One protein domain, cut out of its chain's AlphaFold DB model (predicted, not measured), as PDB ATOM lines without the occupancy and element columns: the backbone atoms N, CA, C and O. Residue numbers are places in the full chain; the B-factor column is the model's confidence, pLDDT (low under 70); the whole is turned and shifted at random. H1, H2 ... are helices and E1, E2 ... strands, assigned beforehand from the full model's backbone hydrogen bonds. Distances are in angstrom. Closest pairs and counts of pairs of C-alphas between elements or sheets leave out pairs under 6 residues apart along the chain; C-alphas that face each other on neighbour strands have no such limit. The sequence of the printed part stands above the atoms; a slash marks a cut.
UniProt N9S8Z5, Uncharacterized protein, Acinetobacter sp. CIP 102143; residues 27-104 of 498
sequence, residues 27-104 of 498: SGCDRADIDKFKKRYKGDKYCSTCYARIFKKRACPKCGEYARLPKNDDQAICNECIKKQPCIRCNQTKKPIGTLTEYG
ATOM      1  N   SER A  27      -4.605 321.667   2.433       85.00
ATOM      2  CA  SER A  27      -3.725 322.159   3.510       85.00
ATOM      3  C   SER A  27      -2.366 322.698   3.032       85.00
ATOM      4  O   SER A  27      -1.601 323.239   3.819       85.00
ATOM      5  N   GLY A  28      -2.013 322.519   1.754       83.69
ATOM      6  CA  GLY A  28      -0.786 323.063   1.168       83.69
ATOM      7  C   GLY A  28      -0.951 324.354   0.359       83.69
ATOM      8  O   GLY A  28       0.060 324.987   0.061       83.69
ATOM      9  N   CYS A  29      -2.163 324.707  -0.079       86.75
ATOM     10  CA  CYS A  29      -2.394 325.897  -0.916       86.75
ATOM     11  C   CYS A  29      -3.742 326.586  -0.668       86.75
ATOM     12  O   CYS A  29      -4.139 327.407  -1.487       86.75
ATOM     13  N   ASP A  30      -4.468 326.161   0.366       84.06
ATOM     14  CA  ASP A  30      -5.761 326.652   0.858       84.06
ATOM     15  C   ASP A  30      -6.905 326.766  -0.171       84.06
ATOM     16  O   ASP A  30      -7.999 327.199   0.166       84.06
ATOM     17  N   ARG A  31      -6.712 326.290  -1.410       83.12
ATOM     18  CA  ARG A  31      -7.779 326.207  -2.422       83.12
ATOM     19  C   ARG A  31      -8.885 325.263  -1.956       83.12
ATOM     20  O   ARG A  31      -8.580 324.111  -1.630       83.12
ATOM     21  N   ALA A  32     -10.125 325.745  -1.975       77.50
ATOM     22  CA  ALA A  32     -11.329 324.978  -1.655       77.50
ATOM     23  C   ALA A  32     -11.862 324.186  -2.868       77.50
ATOM     24  O   ALA A  32     -12.301 323.051  -2.705       77.50
ATOM     25  N   ASP A  33     -11.701 324.722  -4.082       78.75
ATOM     26  CA  ASP A  33     -12.224 324.139  -5.330       78.75
ATOM     27  C   ASP A  33     -11.319 323.017  -5.866       78.75
ATOM     28  O   ASP A  33     -10.502 323.200  -6.773       78.75
ATOM     29  N   ILE A  34     -11.383 321.841  -5.238       79.69
ATOM     30  CA  ILE A  34     -10.615 320.659  -5.646       79.69
ATOM     31  C   ILE A  34     -11.549 319.461  -5.797       79.69
ATOM     32  O   ILE A  34     -11.952 318.857  -4.804       79.69
ATOM     33  N   ASP A  35     -11.759 319.024  -7.041       75.62
ATOM     34  CA  ASP A  35     -12.607 317.863  -7.358       75.62
ATOM     35  C   ASP A  35     -12.108 316.563  -6.708       75.62
ATOM     36  O   ASP A  35     -12.881 315.685  -6.320       75.62
ATOM     37  N   LYS A  36     -10.781 316.402  -6.588       81.00
ATOM     38  CA  LYS A  36     -10.178 315.197  -6.005       81.00
ATOM     39  C   LYS A  36      -8.839 315.456  -5.325       81.00
ATOM     40  O   LYS A  36      -7.837 315.803  -5.951       81.00
ATOM     41  N   PHE A  37      -8.782 315.169  -4.029       85.12
ATOM     42  CA  PHE A  37      -7.531 315.185  -3.271       85.12
ATOM     43  C   PHE A  37      -6.669 313.957  -3.585       85.12
ATOM     44  O   PHE A  37      -7.141 312.818  -3.557       85.12
ATOM     45  N   LYS A  38      -5.372 314.175  -3.836       85.56
ATOM     46  CA  LYS A  38      -4.415 313.117  -4.197       85.56
ATOM     47  C   LYS A  38      -3.907 312.343  -2.980       85.56
ATOM     48  O   LYS A  38      -3.630 311.149  -3.090       85.56
ATOM     49  N   LYS A  39      -3.752 313.008  -1.831       85.12
ATOM     50  CA  LYS A  39      -3.199 312.414  -0.603       85.12
ATOM     51  C   LYS A  39      -3.885 312.985   0.634       85.12
ATOM     52  O   LYS A  39      -4.156 314.180   0.696       85.12
ATOM     53  N   ARG A  40      -4.115 312.117   1.623       83.94
ATOM     54  CA  ARG A  40      -4.470 312.490   2.998       83.94
ATOM     55  C   ARG A  40      -3.348 312.060   3.942       83.94
ATOM     56  O   ARG A  40      -2.835 310.944   3.787       83.94
ATOM     57  N   TYR A  41      -2.940 312.920   4.868       82.50
ATOM     58  CA  TYR A  41      -1.848 312.660   5.811       82.50
ATOM     59  C   TYR A  41      -2.127 313.369   7.142       82.50
ATOM     60  O   TYR A  41      -2.371 314.562   7.123       82.50
ATOM     61  N   LYS A  42      -2.136 312.634   8.268       78.38
ATOM     62  CA  LYS A  42      -2.415 313.158   9.628       78.38
ATOM     63  C   LYS A  42      -3.641 314.098   9.732       78.38
ATOM     64  O   LYS A  42      -3.624 315.061  10.478       78.38
ATOM     65  N   GLY A  43      -4.714 313.817   8.990       74.81
ATOM     66  CA  GLY A  43      -5.930 314.650   8.966       74.81
ATOM     67  C   GLY A  43      -5.965 315.713   7.859       74.81
ATOM     68  O   GLY A  43      -7.056 316.088   7.428       74.81
ATOM     69  N   ASP A  44      -4.814 316.089   7.300       83.00
ATOM     70  CA  ASP A  44      -4.693 317.062   6.212       83.00
ATOM     71  C   ASP A  44      -4.946 316.464   4.826       83.00
ATOM     72  O   ASP A  44      -4.648 315.290   4.556       83.00
ATOM     73  N   LYS A  45      -5.467 317.291   3.912       85.44
ATOM     74  CA  LYS A  45      -5.763 316.926   2.517       85.44
ATOM     75  C   LYS A  45      -4.868 317.715   1.559       85.44
ATOM     76  O   LYS A  45      -4.724 318.923   1.691       85.44
ATOM     77  N   TYR A  46      -4.316 317.053   0.540       88.75
ATOM     78  CA  TYR A  46      -3.434 317.687  -0.448       88.75
ATOM     79  C   TYR A  46      -3.898 317.429  -1.885       88.75
ATOM     80  O   TYR A  46      -4.161 316.283  -2.271       88.75
ATOM     81  N   CYS A  47      -3.965 318.490  -2.698       90.44
ATOM     82  CA  CYS A  47      -4.190 318.394  -4.144       90.44
ATOM     83  C   CYS A  47      -2.990 317.743  -4.855       90.44
ATOM     84  O   CYS A  47      -1.911 317.606  -4.275       90.44
ATOM     85  N   SER A  48      -3.149 317.361  -6.124       89.00
ATOM     86  CA  SER A  48      -2.077 316.738  -6.919       89.00
ATOM     87  C   SER A  48      -0.800 317.589  -6.977       89.00
ATOM     88  O   SER A  48       0.299 317.060  -6.792       89.00
ATOM     89  N   THR A  49      -0.937 318.909  -7.139       89.56
ATOM     90  CA  THR A  49       0.188 319.857  -7.186       89.56
ATOM     91  C   THR A  49       0.909 319.947  -5.842       89.56
ATOM     92  O   THR A  49       2.130 319.797  -5.770       89.56
ATOM     93  N   CYS A  50       0.163 320.114  -4.746       89.44
ATOM     94  CA  CYS A  50       0.738 320.159  -3.403       89.44
ATOM     95  C   CYS A  50       1.357 318.821  -3.001       89.44
ATOM     96  O   CYS A  50       2.409 318.813  -2.369       89.44
ATOM     97  N   TYR A  51       0.778 317.699  -3.426       90.12
ATOM     98  CA  TYR A  51       1.373 316.384  -3.231       90.12
ATOM     99  C   TYR A  51       2.748 316.284  -3.908       90.12
ATOM    100  O   TYR A  51       3.719 315.903  -3.262       90.12
ATOM    101  N   ALA A  52       2.880 316.695  -5.173       88.94
ATOM    102  CA  ALA A  52       4.168 316.671  -5.874       88.94
ATOM    103  C   ALA A  52       5.210 317.647  -5.284       88.94
ATOM    104  O   ALA A  52       6.420 317.372  -5.292       88.94
ATOM    105  N   ARG A  53       4.749 318.788  -4.759       89.56
ATOM    106  CA  ARG A  53       5.600 319.819  -4.152       89.56
ATOM    107  C   ARG A  53       6.082 319.440  -2.751       89.56
ATOM    108  O   ARG A  53       7.260 319.615  -2.459       89.56
ATOM    109  N   ILE A  54       5.188 318.939  -1.901       89.56
ATOM    110  CA  ILE A  54       5.435 318.698  -0.471       89.56
ATOM    111  C   ILE A  54       5.957 317.278  -0.224       89.56
ATOM    112  O   ILE A  54       6.775 317.094   0.670       89.56
ATOM    113  N   PHE A  55       5.555 316.280  -1.019       91.62
ATOM    114  CA  PHE A  55       5.957 314.885  -0.821       91.62
ATOM    115  C   PHE A  55       7.072 314.499  -1.802       91.62
ATOM    116  O   PHE A  55       6.836 314.307  -3.003       91.62
ATOM    117  N   LYS A  56       8.297 314.374  -1.287       91.06
ATOM    118  CA  LYS A  56       9.515 314.067  -2.052       91.06
ATOM    119  C   LYS A  56       9.952 312.622  -1.830       91.06
ATOM    120  O   LYS A  56       9.674 312.038  -0.788       91.06
ATOM    121  N   LYS A  57      10.597 312.022  -2.834       91.06
ATOM    122  CA  LYS A  57      11.119 310.651  -2.743       91.06
ATOM    123  C   LYS A  57      12.302 310.651  -1.766       91.06
ATOM    124  O   LYS A  57      13.297 311.311  -2.040       91.06
ATOM    125  N   ARG A  58      12.165 309.966  -0.632       90.06
ATOM    126  CA  ARG A  58      13.168 309.851   0.443       90.06
ATOM    127  C   ARG A  58      13.139 308.428   1.012       90.06
ATOM    128  O   ARG A  58      12.131 307.732   0.856       90.06
ATOM    129  N   ALA A  59      14.225 307.999   1.647       90.69
ATOM    130  CA  ALA A  59      14.270 306.731   2.372       90.69
ATOM    131  C   ALA A  59      13.356 306.787   3.607       90.69
ATOM    132  O   ALA A  59      13.318 307.788   4.320       90.69
ATOM    133  N   CYS A  60      12.592 305.722   3.848       89.12
ATOM    134  CA  CYS A  60      11.734 305.598   5.021       89.12
ATOM    135  C   CYS A  60      12.580 305.382   6.290       89.12
ATOM    136  O   CYS A  60      13.290 304.376   6.344       89.12
ATOM    137  N   PRO A  61      12.428 306.196   7.355       88.38
ATOM    138  CA  PRO A  61      13.204 306.049   8.595       88.38
ATOM    139  C   PRO A  61      13.063 304.683   9.283       88.38
ATOM    140  O   PRO A  61      13.922 304.282  10.055       88.38
ATOM    141  N   LYS A  62      11.971 303.953   9.015       89.00
ATOM    142  CA  LYS A  62      11.674 302.667   9.661       89.00
ATOM    143  C   LYS A  62      12.117 301.438   8.865       89.00
ATOM    144  O   LYS A  62      12.398 300.410   9.467       89.00
ATOM    145  N   CYS A  63      12.097 301.494   7.534       89.25
ATOM    146  CA  CYS A  63      12.380 300.320   6.697       89.25
ATOM    147  C   CYS A  63      13.427 300.554   5.608       89.25
ATOM    148  O   CYS A  63      13.649 299.648   4.817       89.25
ATOM    149  N   GLY A  64      14.009 301.749   5.500       87.31
ATOM    150  CA  GLY A  64      15.020 302.086   4.491       87.31
ATOM    151  C   GLY A  64      14.480 302.285   3.069       87.31
ATOM    152  O   GLY A  64      15.032 303.080   2.318       87.31
ATOM    153  N   GLU A  65      13.364 301.646   2.708       91.50
ATOM    154  CA  GLU A  65      12.771 301.734   1.365       91.50
ATOM    155  C   GLU A  65      12.385 303.157   0.936       91.50
ATOM    156  O   GLU A  65      11.860 303.954   1.724       91.50
ATOM    157  N   TYR A  66      12.570 303.459  -0.352       90.06
ATOM    158  CA  TYR A  66      12.242 304.766  -0.923       90.06
ATOM    159  C   TYR A  66      10.733 304.958  -1.100       90.06
ATOM    160  O   TYR A  66      10.071 304.241  -1.851       90.06
ATOM    161  N   ALA A  67      10.188 306.013  -0.495       89.12
ATOM    162  CA  ALA A  67       8.789 306.410  -0.636       89.12
ATOM    163  C   ALA A  67       8.650 307.930  -0.809       89.12
ATOM    164  O   ALA A  67       9.546 308.699  -0.466       89.12
ATOM    165  N   ARG A  68       7.511 308.393  -1.345       89.81
ATOM    166  CA  ARG A  68       7.172 309.827  -1.342       89.81
ATOM    167  C   ARG A  68       6.687 310.234   0.049       89.81
ATOM    168  O   ARG A  68       5.565 309.895   0.429       89.81
ATOM    169  N   LEU A  69       7.529 310.957   0.776       89.88
ATOM    170  CA  LEU A  69       7.322 311.382   2.159       89.88
ATOM    171  C   LEU A  69       7.293 312.917   2.246       89.88
ATOM    172  O   LEU A  69       7.955 313.580   1.441       89.88
ATOM    173  N   PRO A  70       6.497 313.498   3.158       88.75
ATOM    174  CA  PRO A  70       6.449 314.944   3.359       88.75
ATOM    175  C   PRO A  70       7.839 315.490   3.709       88.75
ATOM    176  O   PRO A  70       8.534 314.962   4.568       88.75
ATOM    177  N   LYS A  71       8.251 316.567   3.039       86.44
ATOM    178  CA  LYS A  71       9.568 317.185   3.252       86.44
ATOM    179  C   LYS A  71       9.722 317.842   4.634       86.44
ATOM    180  O   LYS A  71      10.843 317.991   5.085       86.44
ATOM    181  N   ASN A  72       8.608 318.220   5.268       83.75
ATOM    182  CA  ASN A  72       8.570 318.940   6.547       83.75
ATOM    183  C   ASN A  72       8.366 318.008   7.762       83.75
ATOM    184  O   ASN A  72       8.154 318.500   8.863       83.75
ATOM    185  N   ASP A  73       8.349 316.684   7.572       83.06
ATOM    186  CA  ASP A  73       8.192 315.713   8.662       83.06
ATOM    187  C   ASP A  73       9.217 314.586   8.475       83.06
ATOM    188  O   ASP A  73       9.001 313.639   7.715       83.06
ATOM    189  N   ASP A  74      10.359 314.719   9.150       81.31
ATOM    190  CA  ASP A  74      11.472 313.767   9.067       81.31
ATOM    191  C   ASP A  74      11.184 312.430   9.764       81.31
ATOM    192  O   ASP A  74      11.872 311.442   9.516       81.31
ATOM    193  N   GLN A  75      10.130 312.363  10.583       84.06
ATOM    194  CA  GLN A  75       9.653 311.132  11.218       84.06
ATOM    195  C   GLN A  75       8.617 310.399  10.348       84.06
ATOM    196  O   GLN A  75       8.093 309.347  10.731       84.06
ATOM    197  N   ALA A  76       8.288 310.928   9.164       85.25
ATOM    198  CA  ALA A  76       7.299 310.322   8.292       85.25
ATOM    199  C   ALA A  76       7.765 308.957   7.764       85.25
ATOM    200  O   ALA A  76       8.752 308.829   7.046       85.25
ATOM    201  N   ILE A  77       6.983 307.922   8.061       88.12
ATOM    202  CA  ILE A  77       7.209 306.554   7.587       88.12
ATOM    203  C   ILE A  77       6.365 306.233   6.345       88.12
ATOM    204  O   ILE A  77       5.314 306.830   6.098       88.12
ATOM    205  N   CYS A  78       6.806 305.259   5.545       87.19
ATOM    206  CA  CYS A  78       6.097 304.834   4.338       87.19
ATOM    207  C   CYS A  78       4.741 304.169   4.654       87.19
ATOM    208  O   CYS A  78       4.530 303.618   5.736       87.19
ATOM    209  N   ASN A  79       3.824 304.155   3.677       81.88
ATOM    210  CA  ASN A  79       2.491 303.555   3.833       81.88
ATOM    211  C   ASN A  79       2.539 302.081   4.291       81.88
ATOM    212  O   ASN A  79       1.687 301.668   5.073       81.88
ATOM    213  N   GLU A  80       3.519 301.293   3.841       84.88
ATOM    214  CA  GLU A  80       3.665 299.889   4.258       84.88
ATOM    215  C   GLU A  80       4.048 299.761   5.734       84.88
ATOM    216  O   GLU A  80       3.514 298.921   6.459       84.88
ATOM    217  N   CYS A  81       4.914 300.647   6.222       86.31
ATOM    218  CA  CYS A  81       5.246 300.733   7.639       86.31
ATOM    219  C   CYS A  81       4.054 301.178   8.493       86.31
ATOM    220  O   CYS A  81       3.885 300.675   9.606       86.31
ATOM    221  N   ILE A  82       3.222 302.075   7.962       82.88
ATOM    222  CA  ILE A  82       1.995 302.547   8.614       82.88
ATOM    223  C   ILE A  82       0.966 301.409   8.723       82.88
ATOM    224  O   ILE A  82       0.386 301.209   9.785       82.88
ATOM    225  N   LYS A  83       0.776 300.592   7.676       79.25
ATOM    226  CA  LYS A  83      -0.138 299.423   7.702       79.25
ATOM    227  C   LYS A  83       0.227 298.378   8.762       79.25
ATOM    228  O   LYS A  83      -0.638 297.619   9.199       79.25
ATOM    229  N   LYS A  84       1.503 298.312   9.153       83.94
ATOM    230  CA  LYS A  84       2.005 297.388  10.182       83.94
ATOM    231  C   LYS A  84       1.772 297.894  11.609       83.94
ATOM    232  O   LYS A  84       1.879 297.098  12.538       83.94
ATOM    233  N   GLN A  85       1.477 299.180  11.805       85.31
ATOM    234  CA  GLN A  85       1.194 299.718  13.134       85.31
ATOM    235  C   GLN A  85      -0.170 299.220  13.655       85.31
ATOM    236  O   GLN A  85      -1.106 299.041  12.867       85.31
ATOM    237  N   PRO A  86      -0.299 298.967  14.970       88.81
ATOM    238  CA  PRO A  86      -1.573 298.591  15.567       88.81
ATOM    239  C   PRO A  86      -2.555 299.767  15.545       88.81
ATOM    240  O   PRO A  86      -2.169 300.932  15.616       88.81
ATOM    241  N   CYS A  87      -3.849 299.458  15.466       90.12
ATOM    242  CA  CYS A  87      -4.901 300.461  15.613       90.12
ATOM    243  C   CYS A  87      -4.853 301.091  17.012       90.12
ATOM    244  O   CYS A  87      -4.990 300.364  17.993       90.12
ATOM    245  N   ILE A  88      -4.795 302.421  17.116       90.69
ATOM    246  CA  ILE A  88      -4.719 303.122  18.414       90.69
ATOM    247  C   ILE A  88      -5.918 302.853  19.340       90.69
ATOM    248  O   ILE A  88      -5.805 303.006  20.549       90.69
ATOM    249  N   ARG A  89      -7.069 302.424  18.797       89.00
ATOM    250  CA  ARG A  89      -8.276 302.114  19.584       89.00
ATOM    251  C   ARG A  89      -8.376 300.649  20.001       89.00
ATOM    252  O   ARG A  89      -8.698 300.364  21.145       89.00
ATOM    253  N   CYS A  90      -8.202 299.714  19.063       88.31
ATOM    254  CA  CYS A  90      -8.425 298.285  19.330       88.31
ATOM    255  C   CYS A  90      -7.141 297.459  19.443       88.31
ATOM    256  O   CYS A  90      -7.223 296.249  19.634       88.31
ATOM    257  N   ASN A  91      -5.979 298.087  19.266       87.06
ATOM    258  CA  ASN A  91      -4.645 297.488  19.294       87.06
ATOM    259  C   ASN A  91      -4.417 296.316  18.311       87.06
ATOM    260  O   ASN A  91      -3.411 295.618  18.381       87.06
ATOM    261  N   GLN A  92      -5.336 296.083  17.366       84.25
ATOM    262  CA  GLN A  92      -5.192 295.027  16.362       84.25
ATOM    263  C   GLN A  92      -4.270 295.471  15.222       84.25
ATOM    264  O   GLN A  92      -4.366 296.603  14.740       84.25
ATOM    265  N   THR A  93      -3.434 294.548  14.749       85.44
ATOM    266  CA  THR A  93      -2.551 294.712  13.585       85.44
ATOM    267  C   THR A  93      -3.180 294.112  12.317       85.44
ATOM    268  O   THR A  93      -4.180 293.392  12.381       85.44
ATOM    269  N   LYS A  94      -2.621 294.428  11.136       81.06
ATOM    270  CA  LYS A  94      -3.037 293.894   9.815       81.06
ATOM    271  C   LYS A  94      -4.496 294.181   9.410       81.06
ATOM    272  O   LYS A  94      -5.056 293.490   8.560       81.06
ATOM    273  N   LYS A  95      -5.138 295.195   9.992       80.94
ATOM    274  CA  LYS A  95      -6.464 295.652   9.552       80.94
ATOM    275  C   LYS A  95      -6.328 296.755   8.496       80.94
ATOM    276  O   LYS A  95      -5.415 297.572   8.609       80.94
ATOM    277  N   PRO A  96      -7.244 296.838   7.512       85.38
ATOM    278  CA  PRO A  96      -7.286 297.969   6.592       85.38
ATOM    279  C   PRO A  96      -7.363 299.294   7.357       85.38
ATOM    280  O   PRO A  96      -8.152 299.427   8.301       85.38
ATOM    281  N   ILE A  97      -6.540 300.262   6.958       85.81
ATOM    282  CA  ILE A  97      -6.515 301.599   7.555       85.81
ATOM    283  C   ILE A  97      -7.799 302.328   7.158       85.81
ATOM    284  O   ILE A  97      -8.103 302.434   5.973       85.81
ATOM    285  N   GLY A  98      -8.535 302.834   8.145       85.25
ATOM    286  CA  GLY A  98      -9.691 303.700   7.914       85.25
ATOM    287  C   GLY A  98      -9.322 305.176   7.950       85.25
ATOM    288  O   GLY A  98      -9.802 305.962   7.137       85.25
ATOM    289  N   THR A  99      -8.470 305.575   8.896       86.19
ATOM    290  CA  THR A  99      -8.073 306.977   9.090       86.19
ATOM    291  C   THR A  99      -6.680 307.054   9.719       86.19
ATOM    292  O   THR A  99      -6.318 306.199  10.528       86.19
ATOM    293  N   LEU A 100      -5.894 308.068   9.339       84.06
ATOM    294  CA  LEU A 100      -4.682 308.471  10.057       84.06
ATOM    295  C   LEU A 100      -4.994 309.707  10.892       84.06
ATOM    296  O   LEU A 100      -5.360 310.736  10.326       84.06
ATOM    297  N   THR A 101      -4.806 309.590  12.199       81.81
ATOM    298  CA  THR A 101      -4.850 310.714  13.141       81.81
ATOM    299  C   THR A 101      -3.429 311.180  13.451       81.81
ATOM    300  O   THR A 101      -2.464 310.493  13.101       81.81
ATOM    301  N   GLU A 102      -3.286 312.318  14.122       77.25
ATOM    302  CA  GLU A 102      -1.993 312.781  14.642       77.25
ATOM    303  C   GLU A 102      -1.362 311.778  15.626       77.25
ATOM    304  O   GLU A 102      -0.154 311.559  15.596       77.25
ATOM    305  N   TYR A 103      -2.193 311.090  16.416       79.50
ATOM    306  CA  TYR A 103      -1.775 310.115  17.428       79.50
ATOM    307  C   TYR A 103      -1.494 308.718  16.863       79.50
ATOM    308  O   TYR A 103      -0.986 307.850  17.572       79.50
ATOM    309  N   GLY A 104      -1.837 308.469  15.596       81.50
ATOM    310  CA  GLY A 104      -1.559 307.205  14.922       81.50
ATOM    311  C   GLY A 104      -2.702 306.673  14.063       81.50
ATOM    312  O   GLY A 104      -3.684 307.355  13.750       81.50
TER     313      GLY A 104
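What this domain is: This is residues 27 to 104 of the 498 residues of an uncharacterized protein of Acinetobacter sp. CIP 102143 (UniProt N9S8Z5). Two small antiparallel hairpins, E1 with E2 and E3 with E4, stand apart with the short helix H1 between them, and the rest of the chain comes round through H2 and a long loop to bring E5 back near E1, making a rough ring of small parts with few contacts. The printed part has 78 residues with two named helices and five named strands, in the order E1, E2, H1, E3, E4, H2, E5. Each sheet has two strands, E1 - E2 and E3 - E4, and E5 pairs with no named strand. The class is mixed, helices and strands, with under half of the residues in named elements. The whole is only just compact, close to loose, with a radius of gyration of the C-alphas of 13.4 A, and it spans 37 by 26 by 17 A.

Where its parts are: Begin at Ser 27; residues 27 to 38 hold no named element. Find C-alpha 39 at (-3.199, 312.414, -0.603), where E1 begins, residues 39 to 41. E2 follows at residues 44 to 46. H1, residues 48 to 54, starts with C-alpha 48 at (-2.077, 316.738, -6.919) and is 10.1 A long. E3, residues 55 to 59, is 12.1 A long, and E4, residues 66 to 70, is 12.5 A long. H2 is residues 79 to 83. E5, residues 97 to 101, runs 10.8 A to C-alpha 101 at (-4.850, 310.714, 13.141).

How they stand to each other: Look first at the hairpin of E1 and E2, antiparallel at 156 degrees: N 41 and O 44 are 2.9 A apart, within hydrogen-bond range. The closest C-alphas of E1 and H1 are those of Lys 39 and Tyr 51, 6.6 A apart. The closest C-alphas of H1 and E4 are those of Ile 54, the last residue of H1, and Pro 70, the last of E4, 5.5 A apart. E3 and E4 form a hairpin, antiparallel at 137 degrees, with N 56 and O 69 at 2.9 A and N 67 and O 58 at 2.9 A, both within hydrogen-bond range. In H1 and H2 every O i to N i+4 pair is within hydrogen-bond range. The closest C-alphas of H2 and E5 are Lys 83 and Ile 97, 6.7 A apart. Those of E1 and E5 are Tyr 41 and Leu 100, at 6.6 A. Among the pairs that are apart are E1 and E3, E2 and E4, and H1 and H2.

The domain as a whole: The C-alphas of Asp 33 and Asn 91 are the two farthest apart, at 37.1 A. The printed part has no cut. Look for the long link from H2 to E5, with 13 residues. The mean pLDDT of the printed part is 85.6, and no printed residue is under 70.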